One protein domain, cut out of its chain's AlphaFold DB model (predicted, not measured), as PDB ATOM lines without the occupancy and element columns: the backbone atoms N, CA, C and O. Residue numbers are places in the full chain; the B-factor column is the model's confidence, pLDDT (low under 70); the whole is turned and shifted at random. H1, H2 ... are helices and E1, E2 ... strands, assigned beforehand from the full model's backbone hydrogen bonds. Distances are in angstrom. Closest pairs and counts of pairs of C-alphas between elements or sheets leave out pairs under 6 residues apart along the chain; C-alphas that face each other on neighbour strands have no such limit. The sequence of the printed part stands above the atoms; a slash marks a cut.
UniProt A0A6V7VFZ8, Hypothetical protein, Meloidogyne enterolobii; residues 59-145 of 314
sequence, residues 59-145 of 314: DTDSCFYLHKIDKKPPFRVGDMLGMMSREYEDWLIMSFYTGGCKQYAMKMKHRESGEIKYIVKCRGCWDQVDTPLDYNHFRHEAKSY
ATOM      1  N   ASP A  59     263.934 373.860 272.316       91.75
ATOM      2  CA  ASP A  59     264.712 374.713 273.230       91.75
ATOM      3  C   ASP A  59     263.781 375.642 274.005       91.75
ATOM      4  O   ASP A  59     263.232 376.562 273.412       91.75
ATOM      5  N   THR A  60     263.656 375.403 275.316       91.94
ATOM      6  CA  THR A  60     262.922 376.202 276.322       91.94
ATOM      7  C   THR A  60     261.424 376.403 276.053       91.94
ATOM      8  O   THR A  60     260.605 375.956 276.849       91.94
ATOM      9  N   ASP A  61     261.081 377.059 274.956       92.75
ATOM     10  CA  ASP A  61     259.755 377.510 274.535       92.75
ATOM     11  C   ASP A  61     259.534 377.350 273.017       92.75
ATOM     12  O   ASP A  61     258.537 377.815 272.478       92.75
ATOM     13  N   SER A  62     260.442 376.662 272.318       93.62
ATOM     14  CA  SER A  62     260.396 376.462 270.865       93.62
ATOM     15  C   SER A  62     260.425 374.983 270.478       93.62
ATOM     16  O   SER A  62     261.069 374.160 271.137       93.62
ATOM     17  N   CYS A  63     259.748 374.648 269.376       94.19
ATOM     18  CA  CYS A  63     259.723 373.315 268.772       94.19
ATOM     19  C   CYS A  63     259.954 373.408 267.260       94.19
ATOM     20  O   CYS A  63     259.208 374.078 266.549       94.19
ATOM     21  N   PHE A  64     260.927 372.656 266.753       94.56
ATOM     22  CA  PHE A  64     261.091 372.377 265.330       94.56
ATOM     23  C   PHE A  64     260.564 370.977 265.059       94.56
ATOM     24  O   PHE A  64     260.997 370.012 265.693       94.56
ATOM     25  N   TYR A  65     259.648 370.849 264.111       94.31
ATOM     26  CA  TYR A  65     259.063 369.569 263.743       94.31
ATOM     27  C   TYR A  65     258.714 369.546 262.258       94.31
ATOM     28  O   TYR A  65     258.463 370.577 261.636       94.31
ATOM     29  N   LEU A  66     258.726 368.349 261.687       92.25
ATOM     30  CA  LEU A  66     258.275 368.088 260.331       92.25
ATOM     31  C   LEU A  66     256.771 367.823 260.356       92.25
ATOM     32  O   LEU A  66     256.305 367.026 261.169       92.25
ATOM     33  N   HIS A  67     256.033 368.475 259.461       89.69
ATOM     34  CA  HIS A  67     254.606 368.260 259.251       89.69
ATOM     35  C   HIS A  67     254.262 368.440 257.766       89.69
ATOM     36  O   HIS A  67     254.955 369.160 257.042       89.69
ATOM     37  N   LYS A  68     253.183 367.801 257.302       88.56
ATOM     38  CA  LYS A  68     252.666 368.001 255.938       88.56
ATOM     39  C   LYS A  68     252.116 369.424 255.770       88.56
ATOM     40  O   LYS A  68     251.421 369.916 256.657       88.56
ATOM     41  N   ILE A  69     252.431 370.077 254.648       85.19
ATOM     42  CA  ILE A  69     252.118 371.500 254.393       85.19
ATOM     43  C   ILE A  69     250.604 371.757 254.341       85.19
ATOM     44  O   ILE A  69     250.138 372.796 254.795       85.19
ATOM     45  N   ASP A  70     249.848 370.807 253.804       86.19
ATOM     46  CA  ASP A  70     248.397 370.841 253.621       86.19
ATOM     47  C   ASP A  70     247.608 370.446 254.881       86.19
ATOM     48  O   ASP A  70     246.392 370.632 254.942       86.19
ATOM     49  N   LYS A  71     248.287 369.933 255.914       88.31
ATOM     50  CA  LYS A  71     247.665 369.508 257.171       88.31
ATOM     51  C   LYS A  71     247.801 370.593 258.238       88.31
ATOM     52  O   LYS A  71     248.838 371.244 258.374       88.31
ATOM     53  N   LYS A  72     246.746 370.765 259.040       88.44
ATOM     54  CA  LYS A  72     246.794 371.640 260.218       88.44
ATOM     55  C   LYS A  72     247.819 371.111 261.239       88.44
ATOM     56  O   LYS A  72     247.957 369.894 261.359       88.44
ATOM     57  N   PRO A  73     248.513 371.996 261.977       90.56
ATOM     58  CA  PRO A  73     249.398 371.593 263.068       90.56
ATOM     59  C   PRO A  73     248.682 370.740 264.128       90.56
ATOM     60  O   PRO A  73     247.478 370.917 264.323       90.56
ATOM     61  N   PRO A  74     249.417 369.882 264.860       91.94
ATOM     62  CA  PRO A  74     248.849 369.008 265.894       91.94
ATOM     63  C   PRO A  74     248.380 369.747 267.159       91.94
ATOM     64  O   PRO A  74     247.890 369.136 268.101       91.94
ATOM     65  N   PHE A  75     248.527 371.069 267.204       91.81
ATOM     66  CA  PHE A  75     248.095 371.922 268.303       91.81
ATOM     67  C   PHE A  75     247.693 373.301 267.777       91.81
ATOM     68  O   PHE A  75     247.953 373.658 266.624       91.81
ATOM     69  N   ARG A  76     247.031 374.092 268.626       88.75
ATOM     70  CA  ARG A  76     246.626 375.454 268.266       88.75
ATOM     71  C   ARG A  76     247.852 376.354 268.160       88.75
ATOM     72  O   ARG A  76     248.662 376.419 269.079       88.75
ATOM     73  N   VAL A  77     247.932 377.060 267.041       91.62
ATOM     74  CA  VAL A  77     248.950 378.070 266.763       91.62
ATOM     75  C   VAL A  77     248.296 379.444 266.846       91.62
ATOM     76  O   VAL A  77     247.159 379.601 266.395       91.62
ATOM     77  N   GLY A  78     248.997 380.421 267.415       92.31
ATOM     78  CA  GLY A  78     248.537 381.805 267.508       92.31
ATOM     79  C   GLY A  78     249.400 382.646 268.445       92.31
ATOM     80  O   GLY A  78     250.311 382.125 269.083       92.31
ATOM     81  N   ASP A  79     249.066 383.931 268.554       91.69
ATOM     82  CA  ASP A  79     249.856 384.921 269.308       91.69
ATOM     83  C   ASP A  79     249.305 385.207 270.716       91.69
ATOM     84  O   ASP A  79     249.737 386.134 271.401       91.69
ATOM     85  N   MET A  80     248.317 384.428 271.163       92.50
ATOM     86  CA  MET A  80     247.748 384.566 272.505       92.50
ATOM     87  C   MET A  80     248.617 383.871 273.559       92.50
ATOM     88  O   MET A  80     249.339 382.918 273.271       92.50
ATOM     89  N   LEU A  81     248.505 384.321 274.813       88.56
ATOM     90  CA  LEU A  81     249.255 383.761 275.936       88.56
ATOM     91  C   LEU A  81     249.090 382.234 276.022       88.56
ATOM     92  O   LEU A  81     247.972 381.721 276.080       88.56
ATOM     93  N   GLY A  82     250.221 381.528 276.062       85.00
ATOM     94  CA  GLY A  82     250.279 380.070 276.160       85.00
ATOM     95  C   GLY A  82     250.179 379.330 274.824       85.00
ATOM     96  O   GLY A  82     250.336 378.111 274.826       85.00
ATOM     97  N   MET A  83     249.949 380.023 273.702       90.75
ATOM     98  CA  MET A  83     249.980 379.433 272.361       90.75
ATOM     99  C   MET A  83     251.391 379.435 271.762       90.75
ATOM    100  O   MET A  83     252.235 380.254 272.120       90.75
ATOM    101  N   MET A  84     251.625 378.515 270.825       92.69
ATOM    102  CA  MET A  84     252.832 378.490 269.998       92.69
ATOM    103  C   MET A  84     252.628 379.375 268.764       92.69
ATOM    104  O   MET A  84     251.743 379.095 267.953       92.69
ATOM    105  N   SER A  85     253.446 380.409 268.591       92.94
ATOM    106  CA  SER A  85     253.453 381.243 267.384       92.94
ATOM    107  C   SER A  85     254.359 380.650 266.295       92.94
ATOM    108  O   SER A  85     255.251 379.837 266.559       92.94
ATOM    109  N   ARG A  86     254.129 381.022 265.027       91.06
ATOM    110  CA  ARG A  86     255.016 380.647 263.912       91.06
ATOM    111  C   ARG A  86     256.135 381.676 263.779       91.06
ATOM    112  O   ARG A  86     255.959 382.692 263.127       91.06
ATOM    113  N   GLU A  87     257.310 381.369 264.324       91.00
ATOM    114  CA  GLU A  87     258.475 382.275 264.280       91.00
ATOM    115  C   GLU A  87     258.902 382.655 262.847       91.00
ATOM    116  O   GLU A  87     259.384 383.759 262.607       91.00
ATOM    117  N   TYR A  88     258.702 381.753 261.881       90.31
ATOM    118  CA  TYR A  88     259.100 381.935 260.483       90.31
ATOM    119  C   TYR A  88     257.938 381.681 259.510       90.31
ATOM    120  O   TYR A  88     258.023 380.808 258.649       90.31
ATOM    121  N   GLU A  89     256.829 382.403 259.663       89.50
ATOM    122  CA  GLU A  89     255.601 382.178 258.886       89.50
ATOM    123  C   GLU A  89     255.803 382.278 257.359       89.50
ATOM    124  O   GLU A  89     255.450 381.349 256.620       89.50
ATOM    125  N   ASP A  90     256.493 383.326 256.899       93.44
ATOM    126  CA  ASP A  90     256.744 383.602 255.471       93.44
ATOM    127  C   ASP A  90     257.836 382.731 254.839       93.44
ATOM    128  O   ASP A  90     258.112 382.808 253.637       93.44
ATOM    129  N   TRP A  91     258.473 381.872 255.632       94.44
ATOM    130  CA  TRP A  91     259.611 381.075 255.200       94.44
ATOM    131  C   TRP A  91     259.304 379.585 255.286       94.44
ATOM    132  O   TRP A  91     258.642 379.086 256.193       94.44
ATOM    133  N   LEU A  92     259.841 378.837 254.330       92.19
ATOM    134  CA  LEU A  92     259.839 377.385 254.345       92.19
ATOM    135  C   LEU A  92     261.231 376.882 254.720       92.19
ATOM    136  O   LEU A  92     262.213 377.208 254.052       92.19
ATOM    137  N   ILE A  93     261.319 376.060 255.764       94.12
ATOM    138  CA  ILE A  93     262.559 375.363 256.115       94.12
ATOM    139  C   ILE A  93     262.786 374.256 255.080       94.12
ATOM    140  O   ILE A  93     262.071 373.260 255.046       94.12
ATOM    141  N   MET A  94     263.791 374.441 254.229       92.75
ATOM    142  CA  MET A  94     264.157 373.502 253.165       92.75
ATOM    143  C   MET A  94     265.030 372.364 253.690       92.75
ATOM    144  O   MET A  94     264.981 371.242 253.192       92.75
ATOM    145  N   SER A  95     265.880 372.663 254.666       90.62
ATOM    146  CA  SER A  95     266.693 371.664 255.348       90.62
ATOM    147  C   SER A  95     267.063 372.144 256.740       90.62
ATOM    148  O   SER A  95     267.258 373.339 256.970       90.62
ATOM    149  N   PHE A  96     267.161 371.187 257.655       91.88
ATOM    150  CA  PHE A  96     267.458 371.403 259.059       91.88
ATOM    151  C   PHE A  96     268.503 370.378 259.496       91.88
ATOM    152  O   PHE A  96     268.346 369.183 259.238       91.88
ATOM    153  N   TYR A  97     269.562 370.851 260.140       88.75
ATOM    154  CA  TYR A  97     270.634 370.047 260.709       88.75
ATOM    155  C   TYR A  97     270.756 370.389 262.187       88.75
ATOM    156  O   TYR A  97     270.689 371.559 262.556       88.75
ATOM    157  N   THR A  98     270.966 369.387 263.031       86.75
ATOM    158  CA  THR A  98     271.218 369.578 264.461       86.75
ATOM    159  C   THR A  98     272.454 368.790 264.865       86.75
ATOM    160  O   THR A  98     272.637 367.663 264.419       86.75
ATOM    161  N   GLY A  99     273.309 369.413 265.675       78.81
ATOM    162  CA  GLY A  99     274.491 368.798 266.286       78.81
ATOM    163  C   GLY A  99     274.283 368.471 267.769       78.81
ATOM    164  O   GLY A  99     275.173 367.929 268.413       78.81
ATOM    165  N   GLY A 100     273.109 368.797 268.320       81.56
ATOM    166  CA  GLY A 100     272.781 368.634 269.732       81.56
ATOM    167  C   GLY A 100     272.151 369.884 270.343       81.56
ATOM    168  O   GLY A 100     271.607 370.755 269.656       81.56
ATOM    169  N   CYS A 101     272.209 369.972 271.671       82.06
ATOM    170  CA  CYS A 101     271.609 371.067 272.429       82.06
ATOM    171  C   CYS A 101     272.210 372.423 272.028       82.06
ATOM    172  O   CYS A 101     273.412 372.641 272.154       82.06
ATOM    173  N   LYS A 102     271.351 373.363 271.616       84.38
ATOM    174  CA  LYS A 102     271.699 374.738 271.200       84.38
ATOM    175  C   LYS A 102     272.650 374.805 269.998       84.38
ATOM    176  O   LYS A 102     273.372 375.796 269.842       84.38
ATOM    177  N   GLN A 103     272.623 373.761 269.171       87.31
ATOM    178  CA  GLN A 103     273.450 373.589 267.983       87.31
ATOM    179  C   GLN A 103     272.577 373.119 266.814       87.31
ATOM    180  O   GLN A 103     272.233 371.938 266.704       87.31
ATOM    181  N   TYR A 104     272.196 374.047 265.938       90.44
ATOM    182  CA  TYR A 104     271.457 373.738 264.718       90.44
ATOM    183  C   TYR A 104     271.744 374.727 263.592       90.44
ATOM    184  O   TYR A 104     272.097 375.884 263.822       90.44
ATOM    185  N   ALA A 105     271.525 374.273 262.364       91.56
ATOM    186  CA  ALA A 105     271.591 375.085 261.165       91.56
ATOM    187  C   ALA A 105     270.404 374.779 260.252       91.56
ATOM    188  O   ALA A 105     270.013 373.624 260.086       91.56
ATOM    189  N   MET A 106     269.834 375.805 259.626       93.75
ATOM    190  CA  MET A 106     268.724 375.643 258.694       93.75
ATOM    191  C   MET A 106     268.883 376.516 257.456       93.75
ATOM    192  O   MET A 106     269.374 377.644 257.520       93.75
ATOM    193  N   LYS A 107     268.452 375.965 256.322       94.06
ATOM    194  CA  LYS A 107     268.292 376.691 255.063       94.06
ATOM    195  C   LYS A 107     266.814 376.932 254.854       94.06
ATOM    196  O   LYS A 107     266.019 375.994 254.907       94.06
ATOM    197  N   MET A 108     266.466 378.172 254.571       95.62
ATOM    198  CA  MET A 108     265.094 378.617 254.431       95.62
ATOM    199  C   MET A 108     264.894 379.266 253.070       95.62
ATOM    200  O   MET A 108     265.818 379.873 252.528       95.62
ATOM    201  N   LYS A 109     263.690 379.121 252.524       95.69
ATOM    202  CA  LYS A 109     263.258 379.781 251.295       95.69
ATOM    203  C   LYS A 109     262.027 380.627 251.589       95.69
ATOM    204  O   LYS A 109     261.056 380.097 252.127       95.69
ATOM    205  N   HIS A 110     262.059 381.905 251.242       96.38
ATOM    206  CA  HIS A 110     260.890 382.770 251.348       96.38
ATOM    207  C   HIS A 110     259.795 382.283 250.389       96.38
ATOM    208  O   HIS A 110     260.087 381.927 249.243       96.38
ATOM    209  N   ARG A 111     258.541 382.241 250.851       91.69
ATOM    210  CA  ARG A 111     257.416 381.655 250.099       91.69
ATOM    211  C   ARG A 111     257.125 382.400 248.797       91.69
ATOM    212  O   ARG A 111     256.904 381.752 247.781       91.69
ATOM    213  N   GLU A 112     257.171 383.730 248.830       93.75
ATOM    214  CA  GLU A 112     256.841 384.581 247.676       93.75
ATOM    215  C   GLU A 112     258.062 384.936 246.819       93.75
ATOM    216  O   GLU A 112     258.154 384.524 245.667       93.75
ATOM    217  N   SER A 113     259.037 385.659 247.386       94.50
ATOM    218  CA  SER A 113     260.231 386.122 246.659       94.50
ATOM    219  C   SER A 113     261.177 385.000 246.215       94.50
ATOM    220  O   SER A 113     262.013 385.201 245.336       94.50
ATOM    221  N   GLY A 114     261.094 383.818 246.836       92.69
ATOM    222  CA  GLY A 114     262.027 382.720 246.604       92.69
ATOM    223  C   GLY A 114     263.435 382.946 247.169       92.69
ATOM    224  O   GLY A 114     264.306 382.107 246.929       92.69
ATOM    225  N   GLU A 115     263.646 384.029 247.924       95.19
ATOM    226  CA  GLU A 115     264.908 384.364 248.589       95.19
ATOM    227  C   GLU A 115     265.392 383.216 249.486       95.19
ATOM    228  O   GLU A 115     264.596 382.554 250.156       95.19
ATOM    229  N   ILE A 116     266.705 382.979 249.509       95.50
ATOM    230  CA  ILE A 116     267.330 381.947 250.338       95.50
ATOM    231  C   ILE A 116     268.032 382.586 251.532       95.50
ATOM    232  O   ILE A 116     268.934 383.401 251.363       95.50
ATOM    233  N   LYS A 117     267.683 382.123 252.734       92.50
ATOM    234  CA  LYS A 117     268.293 382.540 253.999       92.50
ATOM    235  C   LYS A 117     268.917 381.345 254.710       92.50
ATOM    236  O   LYS A 117     268.360 380.247 254.709       92.50
ATOM    237  N   TYR A 118     270.065 381.568 255.336       91.75
ATOM    238  CA  TYR A 118     270.749 380.578 256.162       91.75
ATOM    239  C   TYR A 118     270.771 381.058 257.610       91.75
ATOM    240  O   TYR A 118     271.080 382.218 257.873       91.75
ATOM    241  N   ILE A 119     270.437 380.171 258.542       89.75
ATOM    242  CA  ILE A 119     270.506 380.435 259.980       89.75
ATOM    243  C   ILE A 119     271.399 379.371 260.603       89.75
ATOM    244  O   ILE A 119     271.192 378.181 260.367       89.75
ATOM    245  N   VAL A 120     272.360 379.799 261.419       88.00
ATOM    246  CA  VAL A 120     273.190 378.918 262.246       88.00
ATOM    247  C   VAL A 120     273.111 379.405 263.687       88.00
ATOM    248  O   VAL A 120     273.425 380.556 263.982       88.00
ATOM    249  N   LYS A 121     272.688 378.524 264.595       86.56
ATOM    250  CA  LYS A 121     272.755 378.733 266.043       86.56
ATOM    251  C   LYS A 121     273.711 377.695 266.602       86.56
ATOM    252  O   LYS A 121     273.331 376.545 266.780       86.56
ATOM    253  N   CYS A 122     274.941 378.109 266.876       78.06
ATOM    254  CA  CYS A 122     275.970 377.261 267.466       78.06
ATOM    255  C   CYS A 122     276.547 377.971 268.696       78.06
ATOM    256  O   CYS A 122     277.438 378.810 268.586       78.06
ATOM    257  N   ARG A 123     275.974 377.735 269.886       70.00
ATOM    258  CA  ARG A 123     276.488 378.367 271.114       70.00
ATOM    259  C   ARG A 123     277.704 377.608 271.647       70.00
ATOM    260  O   ARG A 123     277.595 376.431 271.967       70.00
ATOM    261  N   GLY A 124     278.814 378.325 271.838       61.44
ATOM    262  CA  GLY A 124     280.025 377.808 272.489       61.44
ATOM    263  C   GLY A 124     281.036 377.135 271.556       61.44
ATOM    264  O   GLY A 124     282.077 376.702 272.039       61.44
ATOM    265  N   CYS A 125     280.764 377.090 270.250       57.22
ATOM    266  CA  CYS A 125     281.663 376.546 269.233       57.22
ATOM    267  C   CYS A 125     281.872 377.603 268.141       57.22
ATOM    268  O   CYS A 125     280.902 378.189 267.660       57.22
ATOM    269  N   TRP A 126     283.130 377.844 267.780       59.12
ATOM    270  CA  TRP A 126     283.549 378.859 266.813       59.12
ATOM    271  C   TRP A 126     284.565 378.232 265.860       59.12
ATOM    272  O   TRP A 126     285.424 377.488 266.330       59.12
ATOM    273  N   ASP A 127     284.486 378.540 264.564       52.06
ATOM    274  CA  ASP A 127     285.446 378.036 263.563       52.06
ATOM    275  C   ASP A 127     286.846 378.615 263.787       52.06
ATOM    276  O   ASP A 127     287.862 377.942 263.637       52.06
ATOM    277  N   GLN A 128     286.890 379.884 264.182       58.78
ATOM    278  CA  GLN A 128     288.082 380.620 264.583       58.78
ATOM    279  C   GLN A 128     287.711 381.542 265.745       58.78
ATOM    280  O   GLN A 128     286.529 381.774 266.006       58.78
ATOM    281  N   VAL A 129     288.709 382.101 266.435       48.53
ATOM    282  CA  VAL A 129     288.467 383.196 267.387       48.53
ATOM    283  C   VAL A 129     287.684 384.290 266.641       48.53
ATOM    284  O   VAL A 129     288.158 384.801 265.632       48.53
ATOM    285  N   ASP A 130     286.461 384.566 267.094       53.91
ATOM    286  CA  ASP A 130     285.540 385.596 266.583       53.91
ATOM    287  C   ASP A 130     284.823 385.342 265.240       53.91
ATOM    288  O   ASP A 130     284.108 386.227 264.771       53.91
ATOM    289  N   THR A 131     284.904 384.139 264.649       57.59
ATOM    290  CA  THR A 131     284.116 383.811 263.436       57.59
ATOM    291  C   THR A 131     283.046 382.748 263.727       57.59
ATOM    292  O   THR A 131     283.394 381.619 264.089       57.59
ATOM    293  N   PRO A 132     281.740 383.077 263.613       60.16
ATOM    294  CA  PRO A 132     280.662 382.100 263.751       60.16
ATOM    295  C   PRO A 132     280.770 380.997 262.696       60.16
ATOM    296  O   PRO A 132     281.092 381.278 261.544       60.16
ATOM    297  N   LEU A 133     280.443 379.765 263.088       70.62
ATOM    298  CA  LEU A 133     280.422 378.612 262.189       70.62
ATOM    299  C   LEU A 133     279.440 378.854 261.030       70.62
ATOM    300  O   LEU A 133     278.278 379.206 261.271       70.62
ATOM    301  N   ASP A 134     279.879 378.674 259.784       82.25
ATOM    302  CA  ASP A 134     279.000 378.857 258.627       82.25
ATOM    303  C   ASP A 134     278.049 377.657 258.422       82.25
ATOM    304  O   ASP A 134     278.230 376.570 258.974       82.25
ATOM    305  N   TYR A 135     276.986 377.847 257.633       83.19
ATOM    306  CA  TYR A 135     275.977 376.806 257.408       83.19
ATOM    307  C   TYR A 135     276.532 375.564 256.699       83.19
ATOM    308  O   TYR A 135     276.111 374.449 257.006       83.19
ATOM    309  N   ASN A 136     277.423 375.738 255.723       83.25
ATOM    310  CA  ASN A 136     277.990 374.628 254.961       83.25
ATOM    311  C   ASN A 136     278.949 373.814 255.825       83.25
ATOM    312  O   ASN A 136     278.883 372.586 255.775       83.25
ATOM    313  N   HIS A 137     279.754 374.487 256.647       78.38
ATOM    314  CA  HIS A 137     280.595 373.861 257.655       78.38
ATOM    315  C   HIS A 137     279.729 373.097 258.663       78.38
ATOM    316  O   HIS A 137     279.879 371.886 258.802       78.38
ATOM    317  N   PHE A 138     278.719 373.740 259.266       82.94
ATOM    318  CA  PHE A 138     277.817 373.065 260.208       82.94
ATOM    319  C   PHE A 138     277.157 371.847 259.572       82.94
ATOM    320  O   PHE A 138     277.048 370.792 260.179       82.94
ATOM    321  N   ARG A 139     276.683 371.990 258.332       81.88
ATOM    322  CA  ARG A 139     276.062 370.904 257.578       81.88
ATOM    323  C   ARG A 139     277.037 369.757 257.349       81.88
ATOM    324  O   ARG A 139     276.590 368.615 257.398       81.88
ATOM    325  N   HIS A 140     278.299 370.041 257.037       79.81
ATOM    326  CA  HIS A 140     279.325 369.021 256.867       79.81
ATOM    327  C   HIS A 140     279.515 368.242 258.172       79.81
ATOM    328  O   HIS A 140     279.338 367.031 258.161       79.81
ATOM    329  N   GLU A 141     279.697 368.938 259.293       73.56
ATOM    330  CA  GLU A 141     279.889 368.341 260.627       73.56
ATOM    331  C   GLU A 141     278.642 367.611 261.158       73.56
ATOM    332  O   GLU A 141     278.698 366.520 261.715       73.56
ATOM    333  N   ALA A 142     277.453 368.172 260.960       74.25
ATOM    334  CA  ALA A 142     276.216 367.536 261.405       74.25
ATOM    335  C   ALA A 142     275.867 366.300 260.564       74.25
ATOM    336  O   ALA A 142     275.217 365.385 261.058       74.25
ATOM    337  N   LYS A 143     276.267 366.275 259.286       69.38
ATOM    338  CA  LYS A 143     276.122 365.097 258.418       69.38
ATOM    339  C   LYS A 143     277.230 364.086 258.600       69.38
ATOM    340  O   LYS A 143     276.995 362.913 258.323       69.38
ATOM    341  N   SER A 144     278.414 364.540 259.001       58.75
ATOM    342  CA  SER A 144     279.453 363.626 259.420       58.75
ATOM    343  C   SER A 144     278.976 362.867 260.653       58.75
ATOM    344  O   SER A 144     279.432 361.753 260.802       58.75
ATOM    345  N   TYR A 145     277.989 363.370 261.425       49.81
ATOM    346  CA  TYR A 145     277.331 362.688 262.549       49.81
ATOM    347  C   TYR A 145     276.246 361.634 262.154       49.81
ATOM    348  O   TYR A 145     275.358 361.935 261.353       49.81
TER     349      TYR A 145
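AT A GLANCE: This is residues 59 to 145 of the 314 residues of the protein "Hypothetical protein" of Meloidogyne enterolobii (UniProt A0A6V7VFZ8). A twisted sheet of three strands, E2, E3 and E4, has helix H1 slantwise over one face; E1 and a long loop, residues 67 to 90, lie on the side away from H1. The 87 printed residues run E1 E2 E3 E4 H1, mixed in class, with under half in named elements. The whole is only just loose, close to compact, with radius of gyration of the C-alphas 14.8 A and spans 41 by 30 by 24 A.

HOW THE PARTS SIT: Look first at E2, residues 91 to 100, E3, residues 103 to 110, and E4, residues 116 to 122, a meander, each strand the antiparallel neighbour of the one before. Within hydrogen-bond range are N 92 and O 109, 2.8 A, in hairpin E2 and E3, and N 106 and O 119, 2.8 A, in hairpin E3 and E4. H1, residues 135 to 144, is on one face, making two layers, at a height over the sheet of 8.4 A; its closest C-alphas to E2 are Ala 142 and Gly 99, 5.3 A. Every O i to N i+4 pair in H1 is within range. E1, residues 62 to 66, pairs with no named strand and is near E2, with 5 pairs of C-alphas within 10 A.

IN THESE COORDINATES: Find C-alpha 62 at (260.396, 376.462, 270.865), where E1 begins. E2 is 23.2 A long and bends by 69 degrees at residue 94; E3 is 22.8 A and E4 19.7 A. H1 ends at C-alpha 144, (279.453, 363.626, 259.420).

THE WHOLE: The C-alphas farthest apart, Lys 71 and Val 129, are 44.2 A apart. The printed part has no cut; links E1 to E2 and E4 to H1 are long. Look for pLDDT under 70 at residues 124 to 132 and 143 to 145.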